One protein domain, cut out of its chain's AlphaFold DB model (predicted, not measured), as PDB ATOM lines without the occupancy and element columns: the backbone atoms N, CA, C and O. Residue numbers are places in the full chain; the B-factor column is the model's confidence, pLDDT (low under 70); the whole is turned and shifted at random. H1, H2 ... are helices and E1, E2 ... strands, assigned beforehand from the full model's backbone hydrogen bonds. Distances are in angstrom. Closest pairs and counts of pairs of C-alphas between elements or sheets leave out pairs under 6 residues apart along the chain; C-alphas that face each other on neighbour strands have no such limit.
ATOM      1  N   ILE A  53     -15.734 -30.566 -14.462       95.56
ATOM      2  CA  ILE A  53     -16.754 -31.613 -14.334       95.56
ATOM      3  C   ILE A  53     -18.126 -30.971 -14.530       95.56
ATOM      4  O   ILE A  53     -18.564 -30.160 -13.717       95.56
ATOM      5  N   LEU A  54     -18.785 -31.346 -15.623       96.44
ATOM      6  CA  LEU A  54     -20.094 -30.824 -16.007       96.44
ATOM      7  C   LEU A  54     -21.224 -31.688 -15.456       96.44
ATOM      8  O   LEU A  54     -22.287 -31.164 -15.133       96.44
ATOM      9  N   ASP A  55     -20.991 -32.996 -15.337       97.00
ATOM     10  CA  ASP A  55     -21.972 -33.919 -14.785       97.00
ATOM     11  C   ASP A  55     -21.320 -35.139 -14.119       97.00
ATOM     12  O   ASP A  55     -20.214 -35.559 -14.477       97.00
ATOM     13  N   THR A  56     -22.015 -35.700 -13.126       96.62
ATOM     14  CA  THR A  56     -21.585 -36.889 -12.382       96.62
ATOM     15  C   THR A  56     -22.729 -37.890 -12.271       96.62
ATOM     16  O   THR A  56     -23.778 -37.608 -11.686       96.62
ATOM     17  N   VAL A  57     -22.484 -39.101 -12.769       96.94
ATOM     18  CA  VAL A  57     -23.416 -40.224 -12.695       96.94
ATOM     19  C   VAL A  57     -22.904 -41.259 -11.697       96.94
ATOM     20  O   VAL A  57     -21.781 -41.754 -11.798       96.94
ATOM     21  N   ILE A  58     -23.756 -41.626 -10.746       96.06
ATOM     22  CA  ILE A  58     -23.523 -42.691  -9.775       96.06
ATOM     23  C   ILE A  58     -24.211 -43.963 -10.264       96.06
ATOM     24  O   ILE A  58     -25.431 -44.014 -10.403       96.06
ATOM     25  N   ILE A  59     -23.430 -45.010 -10.516       95.69
ATOM     26  CA  ILE A  59     -23.913 -46.277 -11.070       95.69
ATOM     27  C   ILE A  59     -23.840 -47.346  -9.977       95.69
ATOM     28  O   ILE A  59     -22.783 -47.924  -9.716       95.69
ATOM     29  N   ALA A  60     -24.965 -47.615  -9.319       94.69
ATOM     30  CA  ALA A  60     -25.076 -48.637  -8.286       94.69
ATOM     31  C   ALA A  60     -24.969 -50.046  -8.884       94.69
ATOM     32  O   ALA A  60     -25.602 -50.352  -9.895       94.69
ATOM     33  N   LYS A  61     -24.188 -50.927  -8.246       91.44
ATOM     34  CA  LYS A  61     -24.002 -52.313  -8.718       91.44
ATOM     35  C   LYS A  61     -25.152 -53.247  -8.309       91.44
ATOM     36  O   LYS A  61     -25.263 -54.336  -8.860       91.44
ATOM     37  N   GLN A  62     -25.962 -52.850  -7.325       91.19
ATOM     38  CA  GLN A  62     -27.109 -53.599  -6.792       91.19
ATOM     39  C   GLN A  62     -28.191 -52.622  -6.309       91.19
ATOM     40  O   GLN A  62     -27.894 -51.462  -6.027       91.19
ATOM     41  N   GLU A  63     -29.438 -53.083  -6.207       91.94
ATOM     42  CA  GLU A  63     -30.590 -52.242  -5.850       91.94
ATOM     43  C   GLU A  63     -30.459 -51.637  -4.445       91.94
ATOM     44  O   GLU A  63     -30.590 -50.430  -4.279       91.94
ATOM     45  N   ASN A  64     -30.065 -52.436  -3.451       93.44
ATOM     46  CA  ASN A  64     -29.786 -51.947  -2.095       93.44
ATOM     47  C   ASN A  64     -28.672 -50.882  -2.063       93.44
ATOM     48  O   ASN A  64     -28.722 -49.966  -1.249       93.44
ATOM     49  N   HIS A  65     -27.681 -50.966  -2.956       93.62
ATOM     50  CA  HIS A  65     -26.619 -49.959  -3.048       93.62
ATOM     51  C   HIS A  65     -27.106 -48.639  -3.650       93.62
ATOM     52  O   HIS A  65     -26.485 -47.606  -3.408       93.62
ATOM     53  N   LEU A  66     -28.180 -48.653  -4.445       94.62
ATOM     54  CA  LEU A  66     -28.749 -47.439  -5.027       94.62
ATOM     55  C   LEU A  66     -29.345 -46.546  -3.940       94.62
ATOM     56  O   LEU A  66     -29.081 -45.346  -3.924       94.62
ATOM     57  N   ASP A  67     -30.119 -47.136  -3.030       94.06
ATOM     58  CA  ASP A  67     -30.734 -46.404  -1.923       94.06
ATOM     59  C   ASP A  67     -29.674 -45.877  -0.952       94.06
ATOM     60  O   ASP A  67     -29.717 -44.713  -0.553       94.06
ATOM     61  N   GLU A  68     -28.661 -46.695  -0.646       94.00
ATOM     62  CA  GLU A  68     -27.508 -46.263   0.148       94.00
ATOM     63  C   GLU A  68     -26.750 -45.102  -0.511       94.00
ATOM     64  O   GLU A  68     -26.410 -44.133   0.167       94.00
ATOM     65  N   ALA A  69     -26.501 -45.174  -1.824       93.00
ATOM     66  CA  ALA A  69     -25.813 -44.117  -2.560       93.00
ATOM     67  C   ALA A  69     -26.618 -42.813  -2.558       93.00
ATOM     68  O   ALA A  69     -26.052 -41.746  -2.324       93.00
ATOM     69  N   LYS A  70     -27.937 -42.893  -2.781       94.56
ATOM     70  CA  LYS A  70     -28.832 -41.730  -2.740       94.56
ATOM     71  C   LYS A  70     -28.848 -41.078  -1.368       94.56
ATOM     72  O   LYS A  70     -28.786 -39.859  -1.299       94.56
ATOM     73  N   GLU A  71     -28.896 -41.860  -0.291       94.50
ATOM     74  CA  GLU A  71     -28.877 -41.312   1.069       94.50
ATOM     75  C   GLU A  71     -27.517 -40.689   1.408       94.50
ATOM     76  O   GLU A  71     -27.458 -39.574   1.932       94.50
ATOM     77  N   PHE A  72     -26.419 -41.372   1.067       92.38
ATOM     78  CA  PHE A  72     -25.061 -40.887   1.317       92.38
ATOM     79  C   PHE A  72     -24.749 -39.604   0.531       92.38
ATOM     80  O   PHE A  72     -24.076 -38.711   1.044       92.38
ATOM     81  N   LEU A  73     -25.271 -39.486  -0.695       92.44
ATOM     82  CA  LEU A  73     -25.000 -38.379  -1.618       92.44
ATOM     83  C   LEU A  73     -26.191 -37.427  -1.798       92.44
ATOM     84  O   LEU A  73     -26.196 -36.634  -2.735       92.44
ATOM     85  N   LYS A  74     -27.182 -37.450  -0.899       92.06
ATOM     86  CA  LYS A  74     -28.446 -36.694  -1.036       92.06
ATOM     87  C   LYS A  74     -28.298 -35.178  -1.182       92.06
ATOM     88  O   LYS A  74     -29.216 -34.518  -1.655       92.06
ATOM     89  N   ASN A  75     -27.167 -34.629  -0.745       93.00
ATOM     90  CA  ASN A  75     -26.878 -33.196  -0.820       93.00
ATOM     91  C   ASN A  75     -26.212 -32.787  -2.142       93.00
ATOM     92  O   ASN A  75     -25.999 -31.598  -2.368       93.00
ATOM     93  N   TYR A  76     -25.870 -33.751  -2.995       90.25
ATOM     94  CA  TYR A  76     -25.248 -33.508  -4.286       90.25
ATOM     95  C   TYR A  76     -26.269 -33.692  -5.405       90.25
ATOM     96  O   TYR A  76     -27.105 -34.596  -5.372       90.25
ATOM     97  N   ASN A  77     -26.185 -32.838  -6.421       91.69
ATOM     98  CA  ASN A  77     -27.026 -32.945  -7.604       91.69
ATOM     99  C   ASN A  77     -26.427 -33.965  -8.581       91.69
ATOM    100  O   ASN A  77     -25.800 -33.584  -9.565       91.69
ATOM    101  N   TYR A  78     -26.565 -35.253  -8.261       94.38
ATOM    102  CA  TYR A  78     -26.068 -36.353  -9.087       94.38
ATOM    103  C   TYR A  78     -27.203 -37.144  -9.725       94.38
ATOM    104  O   TYR A  78     -28.293 -37.290  -9.164       94.38
ATOM    105  N   THR A  79     -26.909 -37.730 -10.882       96.06
ATOM    106  CA  THR A  79     -27.784 -38.713 -11.517       96.06
ATOM    107  C   THR A  79     -27.447 -40.106 -11.002       96.06
ATOM    108  O   THR A  79     -26.282 -40.477 -10.907       96.06
ATOM    109  N   PHE A  80     -28.466 -40.902 -10.678       96.12
ATOM    110  CA  PHE A  80     -28.284 -42.243 -10.126       96.12
ATOM    111  C   PHE A  80     -28.870 -43.296 -11.059       96.12
ATOM    112  O   PHE A  80     -30.066 -43.256 -11.357       96.12
ATOM    113  N   PHE A  81     -28.058 -44.276 -11.446       96.25
ATOM    114  CA  PHE A  81     -28.474 -45.428 -12.240       96.25
ATOM    115  C   PHE A  81     -28.203 -46.739 -11.506       96.25
ATOM    116  O   PHE A  81     -27.282 -46.845 -10.698       96.25
ATOM    117  N   LEU A  82     -29.012 -47.750 -11.810       94.25
ATOM    118  CA  LEU A  82     -28.801 -49.124 -11.372       94.25
ATOM    119  C   LEU A  82     -28.216 -49.926 -12.534       94.25
ATOM    120  O   LEU A  82     -28.799 -49.971 -13.615       94.25
ATOM    121  N   LYS A  83     -27.084 -50.591 -12.306       90.19
ATOM    122  CA  LYS A  83     -26.504 -51.524 -13.270       90.19
ATOM    123  C   LYS A  83     -27.198 -52.883 -13.158       90.19
ATOM    124  O   LYS A  83     -26.757 -53.755 -12.417       90.19
ATOM    125  N   THR A  84     -28.273 -53.064 -13.912       87.31
ATOM    126  CA  THR A  84     -28.969 -54.354 -14.074       87.31
ATOM    127  C   THR A  84     -28.219 -55.279 -15.039       87.31
ATOM    128  O   THR A  84     -28.047 -56.464 -14.764       87.31
ATOM    129  N   ASN A  85     -27.742 -54.732 -16.162       92.12
ATOM    130  CA  ASN A  85     -26.860 -55.360 -17.147       92.12
ATOM    131  C   ASN A  85     -26.152 -54.272 -17.987       92.12
ATOM    132  O   ASN A  85     -26.487 -53.090 -17.886       92.12
ATOM    133  N   ASP A  86     -25.163 -54.657 -18.798       91.81
ATOM    134  CA  ASP A  86     -24.361 -53.697 -19.576       91.81
ATOM    135  C   ASP A  86     -25.151 -53.029 -20.719       91.81
ATOM    136  O   ASP A  86     -24.932 -51.853 -21.003       91.81
ATOM    137  N   GLU A  87     -26.081 -53.737 -21.367       94.81
ATOM    138  CA  GLU A  87     -26.873 -53.194 -22.481       94.81
ATOM    139  C   GLU A  87     -27.850 -52.113 -22.001       94.81
ATOM    140  O   GLU A  87     -27.901 -51.013 -22.553       94.81
ATOM    141  N   GLU A  88     -28.584 -52.395 -20.925       92.81
ATOM    142  CA  GLU A  88     -29.513 -51.452 -20.309       92.81
ATOM    143  C   GLU A  88     -28.783 -50.226 -19.758       92.81
ATOM    144  O   GLU A  88     -29.215 -49.098 -20.000       92.81
ATOM    145  N   LEU A  89     -27.633 -50.422 -19.101       93.62
ATOM    146  CA  LEU A  89     -26.805 -49.312 -18.635       93.62
ATOM    147  C   LEU A  89     -26.344 -48.432 -19.804       93.62
ATOM    148  O   LEU A  89     -26.455 -47.211 -19.723       93.62
ATOM    149  N   ASN A  90     -25.873 -49.025 -20.903       94.88
ATOM    150  CA  ASN A  90     -25.454 -48.264 -22.081       94.88
ATOM    151  C   ASN A  90     -26.613 -47.469 -22.702       94.88
ATOM    152  O   ASN A  90     -26.414 -46.325 -23.113       94.88
ATOM    153  N   ASN A  91     -27.824 -48.032 -22.731       95.12
ATOM    154  CA  ASN A  91     -29.016 -47.323 -23.202       95.12
ATOM    155  C   ASN A  91     -29.376 -46.142 -22.289       95.12
ATOM    156  O   ASN A  91     -29.661 -45.051 -22.787       95.12
ATOM    157  N   LEU A  92     -29.321 -46.334 -20.965       95.75
ATOM    158  CA  LEU A  92     -29.551 -45.270 -19.981       95.75
ATOM    159  C   LEU A  92     -28.517 -44.148 -20.113       95.75
ATOM    160  O   LEU A  92     -28.898 -42.982 -20.190       95.75
ATOM    161  N   LEU A  93     -27.231 -44.496 -20.207       96.50
ATOM    162  CA  LEU A  93     -26.143 -43.532 -20.385       96.50
ATOM    163  C   LEU A  93     -26.278 -42.769 -21.704       96.50
ATOM    164  O   LEU A  93     -26.185 -41.549 -21.714       96.50
ATOM    165  N   THR A  94     -26.572 -43.455 -22.809       96.69
ATOM    166  CA  THR A  94     -26.747 -42.805 -24.118       96.69
ATOM    167  C   THR A  94     -27.920 -41.828 -24.102       96.69
ATOM    168  O   THR A  94     -27.802 -40.703 -24.587       96.69
ATOM    169  N   LYS A  95     -29.056 -42.237 -23.524       97.19
ATOM    170  CA  LYS A  95     -30.224 -41.366 -23.375       97.19
ATOM    171  C   LYS A  95     -29.885 -40.137 -22.528       97.19
ATOM    172  O   LYS A  95     -30.168 -39.021 -22.952       97.19
ATOM    173  N   HIS A  96     -29.234 -40.347 -21.385       97.38
ATOM    174  CA  HIS A  96     -28.787 -39.281 -20.488       97.38
ATOM    175  C   HIS A  96     -27.836 -38.300 -21.182       97.38
ATOM    176  O   HIS A  96     -27.996 -37.089 -21.055       97.38
ATOM    177  N   GLU A  97     -26.897 -38.813 -21.978       97.62
ATOM    178  CA  GLU A  97     -25.958 -37.998 -22.751       97.62
ATOM    179  C   GLU A  97     -26.658 -37.124 -23.794       97.62
ATOM    180  O   GLU A  97     -26.300 -35.958 -23.953       97.62
ATOM    181  N   ILE A  98     -27.662 -37.663 -24.491       97.50
ATOM    182  CA  ILE A  98     -28.459 -36.906 -25.466       97.50
ATOM    183  C   ILE A  98     -29.285 -35.825 -24.761       97.50
ATOM    184  O   ILE A  98     -29.267 -34.669 -25.181       97.50
ATOM    185  N   GLU A  99     -30.005 -36.192 -23.698       97.25
ATOM    186  CA  GLU A  99     -30.931 -35.296 -22.993       97.25
ATOM    187  C   GLU A  99     -30.214 -34.128 -22.305       97.25
ATOM    188  O   GLU A  99     -30.763 -33.028 -22.249       97.25
ATOM    189  N   ASN A 100     -28.979 -34.344 -21.844       96.62
ATOM    190  CA  ASN A 100     -28.182 -33.337 -21.139       96.62
ATOM    191  C   ASN A 100     -27.075 -32.709 -22.005       96.62
ATOM    192  O   ASN A 100     -26.273 -31.928 -21.500       96.62
ATOM    193  N   GLY A 101     -27.011 -33.030 -23.304       96.56
ATOM    194  CA  GLY A 101     -26.018 -32.454 -24.217       96.56
ATOM    195  C   GLY A 101     -24.565 -32.831 -23.892       96.56
ATOM    196  O   GLY A 101     -23.658 -32.053 -24.169       96.56
ATOM    197  N   LEU A 102     -24.335 -34.016 -23.319       97.12
ATOM    198  CA  LEU A 102     -23.014 -34.497 -22.879       97.12
ATOM    199  C   LEU A 102     -22.240 -35.236 -23.987       97.12
ATOM    200  O   LEU A 102     -21.141 -35.751 -23.765       97.12
ATOM    201  N   ILE A 103     -22.816 -35.329 -25.188       96.06
ATOM    202  CA  ILE A 103     -22.206 -36.016 -26.329       96.06
ATOM    203  C   ILE A 103     -20.888 -35.333 -26.704       96.06
ATOM    204  O   ILE A 103     -20.843 -34.135 -26.971       96.06
ATOM    205  N   GLY A 104     -19.819 -36.127 -26.792       94.38
ATOM    206  CA  GLY A 104     -18.487 -35.656 -27.177       94.38
ATOM    207  C   GLY A 104     -17.619 -35.169 -26.014       94.38
ATOM    208  O   GLY A 104     -16.439 -34.904 -26.235       94.38
ATOM    209  N   LEU A 105     -18.158 -35.103 -24.790       96.69
ATOM    210  CA  LEU A 105     -17.364 -34.832 -23.592       96.69
ATOM    211  C   LEU A 105     -16.417 -35.990 -23.258       96.69
ATOM    212  O   LEU A 105     -16.647 -37.150 -23.625       96.69
ATOM    213  N   HIS A 106     -15.363 -35.675 -22.505       95.94
ATOM    214  CA  HIS A 106     -14.516 -36.695 -21.907       95.94
ATOM    215  C   HIS A 106     -15.282 -37.439 -20.815       95.94
ATOM    216  O   HIS A 106     -16.130 -36.874 -20.121       95.94
ATOM    217  N   LYS A 107     -14.957 -38.725 -20.667       95.19
ATOM    218  CA  LYS A 107     -15.562 -39.622 -19.684       95.19
ATOM    219  C   LYS A 107     -14.468 -40.240 -18.831       95.19
ATOM    220  O   LYS A 107     -13.473 -40.726 -19.370       95.19
ATOM    221  N   HIS A 108     -14.660 -40.255 -17.520       94.50
ATOM    222  CA  HIS A 108     -13.805 -41.012 -16.609       94.50
ATOM    223  C   HIS A 108     -14.664 -41.849 -15.673       94.50
ATOM    224  O   HIS A 108     -15.506 -41.310 -14.958       94.50
ATOM    225  N   MET A 109     -14.442 -43.162 -15.678       92.00
ATOM    226  CA  MET A 109     -15.075 -44.081 -14.737       92.00
ATOM    227  C   MET A 109     -14.104 -44.378 -13.603       92.00
ATOM    228  O   MET A 109     -13.086 -45.039 -13.802       92.00
ATOM    229  N   HIS A 110     -14.457 -43.921 -12.412       87.56
ATOM    230  CA  HIS A 110     -13.731 -44.213 -11.193       87.56
ATOM    231  C   HIS A 110     -14.305 -45.498 -10.568       87.56
ATOM    232  O   HIS A 110     -15.289 -45.472  -9.826       87.56
ATOM    233  N   ASP A 111     -13.708 -46.643 -10.917       74.06
ATOM    234  CA  ASP A 111     -14.040 -47.980 -10.385       74.06
ATOM    235  C   ASP A 111     -12.837 -48.545  -9.614       74.06
ATOM    236  O   ASP A 111     -12.208 -49.518 -10.023       74.06
ATOM    237  N   GLN A 112     -12.431 -47.871  -8.534       60.56
ATOM    238  CA  GLN A 112     -11.132 -48.154  -7.911       60.56
ATOM    239  C   GLN A 112     -11.125 -49.252  -6.837       60.56
ATOM    240  O   GLN A 112     -10.059 -49.539  -6.297       60.56
ATOM    241  N   VAL A 113     -12.236 -49.935  -6.524       57.56
ATOM    242  CA  VAL A 113     -12.195 -50.977  -5.475       57.56
ATOM    243  C   VAL A 113     -13.049 -52.207  -5.797       57.56
ATOM    244  O   VAL A 113     -14.256 -52.122  -6.030       57.56
ATOM    245  N   LEU A 114     -12.427 -53.390  -5.709       55.41
ATOM    246  CA  LEU A 114     -13.118 -54.677  -5.575       55.41
ATOM    247  C   LEU A 114     -14.039 -54.624  -4.345       55.41
ATOM    248  O   LEU A 114     -13.572 -54.563  -3.214       55.41
ATOM    249  N   GLY A 115     -15.352 -54.630  -4.574       65.75
ATOM    250  CA  GLY A 115     -16.355 -54.460  -3.515       65.75
ATOM    251  C   GLY A 115     -16.910 -53.039  -3.367       65.75
ATOM    252  O   GLY A 115     -17.758 -52.823  -2.502       65.75
ATOM    253  N   ALA A 116     -16.506 -52.083  -4.215       82.12
ATOM    254  CA  ALA A 116     -17.186 -50.791  -4.310       82.12
ATOM    255  C   ALA A 116     -18.670 -51.001  -4.651       82.12
ATOM    256  O   ALA A 116     -19.003 -51.725  -5.593       82.12
ATOM    257  N   ARG A 117     -19.555 -50.368  -3.877       90.38
ATOM    258  CA  ARG A 117     -21.015 -50.525  -3.981       90.38
ATOM    259  C   ARG A 117     -21.602 -49.846  -5.225       90.38
ATOM    260  O   ARG A 117     -22.605 -50.311  -5.772       90.38
ATOM    261  N   TRP A 118     -20.933 -48.805  -5.713       92.56
ATOM    262  CA  TRP A 118     -21.265 -48.058  -6.923       92.56
ATOM    263  C   TRP A 118     -19.994 -47.612  -7.661       92.56
ATOM    264  O   TRP A 118     -18.902 -47.632  -7.095       92.56
ATOM    265  N   ILE A 119     -20.154 -47.244  -8.930       93.06
ATOM    266  CA  ILE A 119     -19.135 -46.635  -9.795       93.06
ATOM    267  C   ILE A 119     -19.476 -45.152  -9.940       93.06
ATOM    268  O   ILE A 119     -20.656 -44.804  -9.998       93.06
ATOM    269  N   VAL A 120     -18.463 -44.291 -10.024       93.69
ATOM    270  CA  VAL A 120     -18.653 -42.870 -10.337       93.69
ATOM    271  C   VAL A 120     -18.197 -42.614 -11.768       93.69
ATOM    272  O   VAL A 120     -17.076 -42.964 -12.134       93.69
ATOM    273  N   LEU A 121     -19.069 -42.036 -12.585       95.62
ATOM    274  CA  LEU A 121     -18.775 -41.625 -13.952       95.62
ATOM    275  C   LEU A 121     -18.817 -40.101 -14.033       95.62
ATOM    276  O   LEU A 121     -19.863 -39.495 -13.811       95.62
ATOM    277  N   TYR A 122     -17.686 -39.502 -14.386       96.25
ATOM    278  CA  TYR A 122     -17.572 -38.070 -14.634       96.25
ATOM    279  C   TYR A 122     -17.681 -37.777 -16.124       96.25
ATOM    280  O   TYR A 122     -16.967 -38.392 -16.925       96.25
ATOM    281  N   TYR A 123     -18.503 -36.789 -16.467       97.31
ATOM    282  CA  TYR A 123     -18.498 -36.118 -17.761       97.31
ATOM    283  C   TYR A 123     -17.849 -34.752 -17.597       97.31
ATOM    284  O   TYR A 123     -18.264 -33.952 -16.754       97.31
ATOM    285  N   TYR A 124     -16.815 -34.483 -18.383       97.00
ATOM    286  CA  TYR A 124     -16.037 -33.261 -18.232       97.00
ATOM    287  C   TYR A 124     -15.478 -32.770 -19.562       97.00
ATOM    288  O   TYR A 124     -15.288 -33.524 -20.521       97.00
ATOM    289  N   GLU A 125     -15.181 -31.482 -19.592       96.75
ATOM    290  CA  GLU A 125     -14.349 -30.862 -20.617       96.75
ATOM    291  C   GLU A 125     -12.982 -30.504 -20.028       96.75
ATOM    292  O   GLU A 125     -12.807 -30.435 -18.809       96.75
ATOM    293  N   ILE A 126     -11.998 -30.284 -20.896       95.69
ATOM    294  CA  ILE A 126     -10.692 -29.772 -20.487       95.69
ATOM    295  C   ILE A 126     -10.644 -28.282 -20.799       95.69
ATOM    296  O   ILE A 126     -10.653 -27.885 -21.965       95.69
ATOM    297  N   LEU A 127     -10.556 -27.466 -19.752       96.31
ATOM    298  CA  LEU A 127     -10.294 -26.040 -19.872       96.31
ATOM    299  C   LEU A 127      -8.792 -25.780 -19.801       96.31
ATOM    300  O   LEU A 127      -8.072 -26.422 -19.039       96.31
ATOM    301  N   LYS A 128      -8.327 -24.804 -20.575       96.94
ATOM    302  CA  LYS A 128      -6.957 -24.301 -20.504       96.94
ATOM    303  C   LYS A 128      -6.911 -23.116 -19.553       96.94
ATOM    304  O   LYS A 128      -7.613 -22.131 -19.778       96.94
TER     305      LYS A 128
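AT A GLANCE: This is residues 53 to 128 of the 211 residues of an uncharacterized protein of Sporocytophaga myxococcoides (UniProt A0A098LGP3). A strongly twisted sheet of four strands has one helix on each face, H1 on one and H2 on the other; both cover the E2 and E1 side of the sheet and leave E3 largely uncovered. The longest strand, E4, runs through the sheet between E1 and E3, and its residues 126 to 128 reach past both neighbours. The printed part has 76 residues, with two named helices and four named strands in the order E1, H1, E2, H2, E3, E4; the sheet's order is E2, E1, E4, E3, mixed, and the class is mixed, helices and strands. The whole is compact, with a radius of gyration of the C-alphas of 12.5 A and spans of 37 by 26 by 23 A.

HOW THE PARTS SIT: Start at E1, residues 53 to 60, an inner strand. Over it lies H1, residues 63 to 72, at a height over the sheet of 8.2 A, along the strands at 16 degrees to E1 on the local plane; the closest C-alphas are those of Ala 60 and Leu 66, 5.1 A apart. Next comes E2, residues 79 to 82, an edge strand parallel to E1, with N 58 and O 79 within hydrogen-bond range at 2.8 A. E1, H1 and E2 form a strand-helix-strand unit, two parallel neighbour strands joined through a helix, with a right-handed crossover. On the opposite face from H1 find H2, residues 86 to 99, over E2 and E1 at a height of 9.8 A; it runs along the strands, only just, at 28 degrees to E1 on the local plane. Its closest C-alpha pair with E2 is Leu 82 and Leu 89, 7.5 A. E3, residues 106 to 110, is the other edge strand; E2, H2 and E3 form a split unit, with E1 and E4 between its strands, also right-handed. E4, residues 118 to 128, is antiparallel to E1, N 57 and O 121 being 2.8 A apart, and makes a hairpin with E3, where N 106 and O 124 are 2.9 A apart. Every O i to N i+4 pair is within hydrogen-bond range in H2, and 5 of 6 are in H1. H1 and H2 are apart.

IN THESE COORDINATES: Find C-alpha 53 at (-16.754, -31.613, -14.334); E1 runs 19.9 A from there to residue 60. H1, residues 63 to 72, spans 14.5 A, and E2, residues 79 to 82, 10.5 A. H2 begins at C-alpha 86, (-24.361, -53.697, -19.576), and runs 19.8 A to residue 99. E3, residues 106 to 110, spans 13.1 A; E4 runs 30.9 A from residue 118 to C-alpha 128 at (-6.957, -24.301, -20.504).

THE WHOLE: The C-alphas farthest apart are those of Asn 64 and Lys 128, 40.3 A. The printed part has no cut, and no link is long. Look at residues 112 to 115, between E3 and E4, for pLDDT under 70; the mean of the printed part is 92.3.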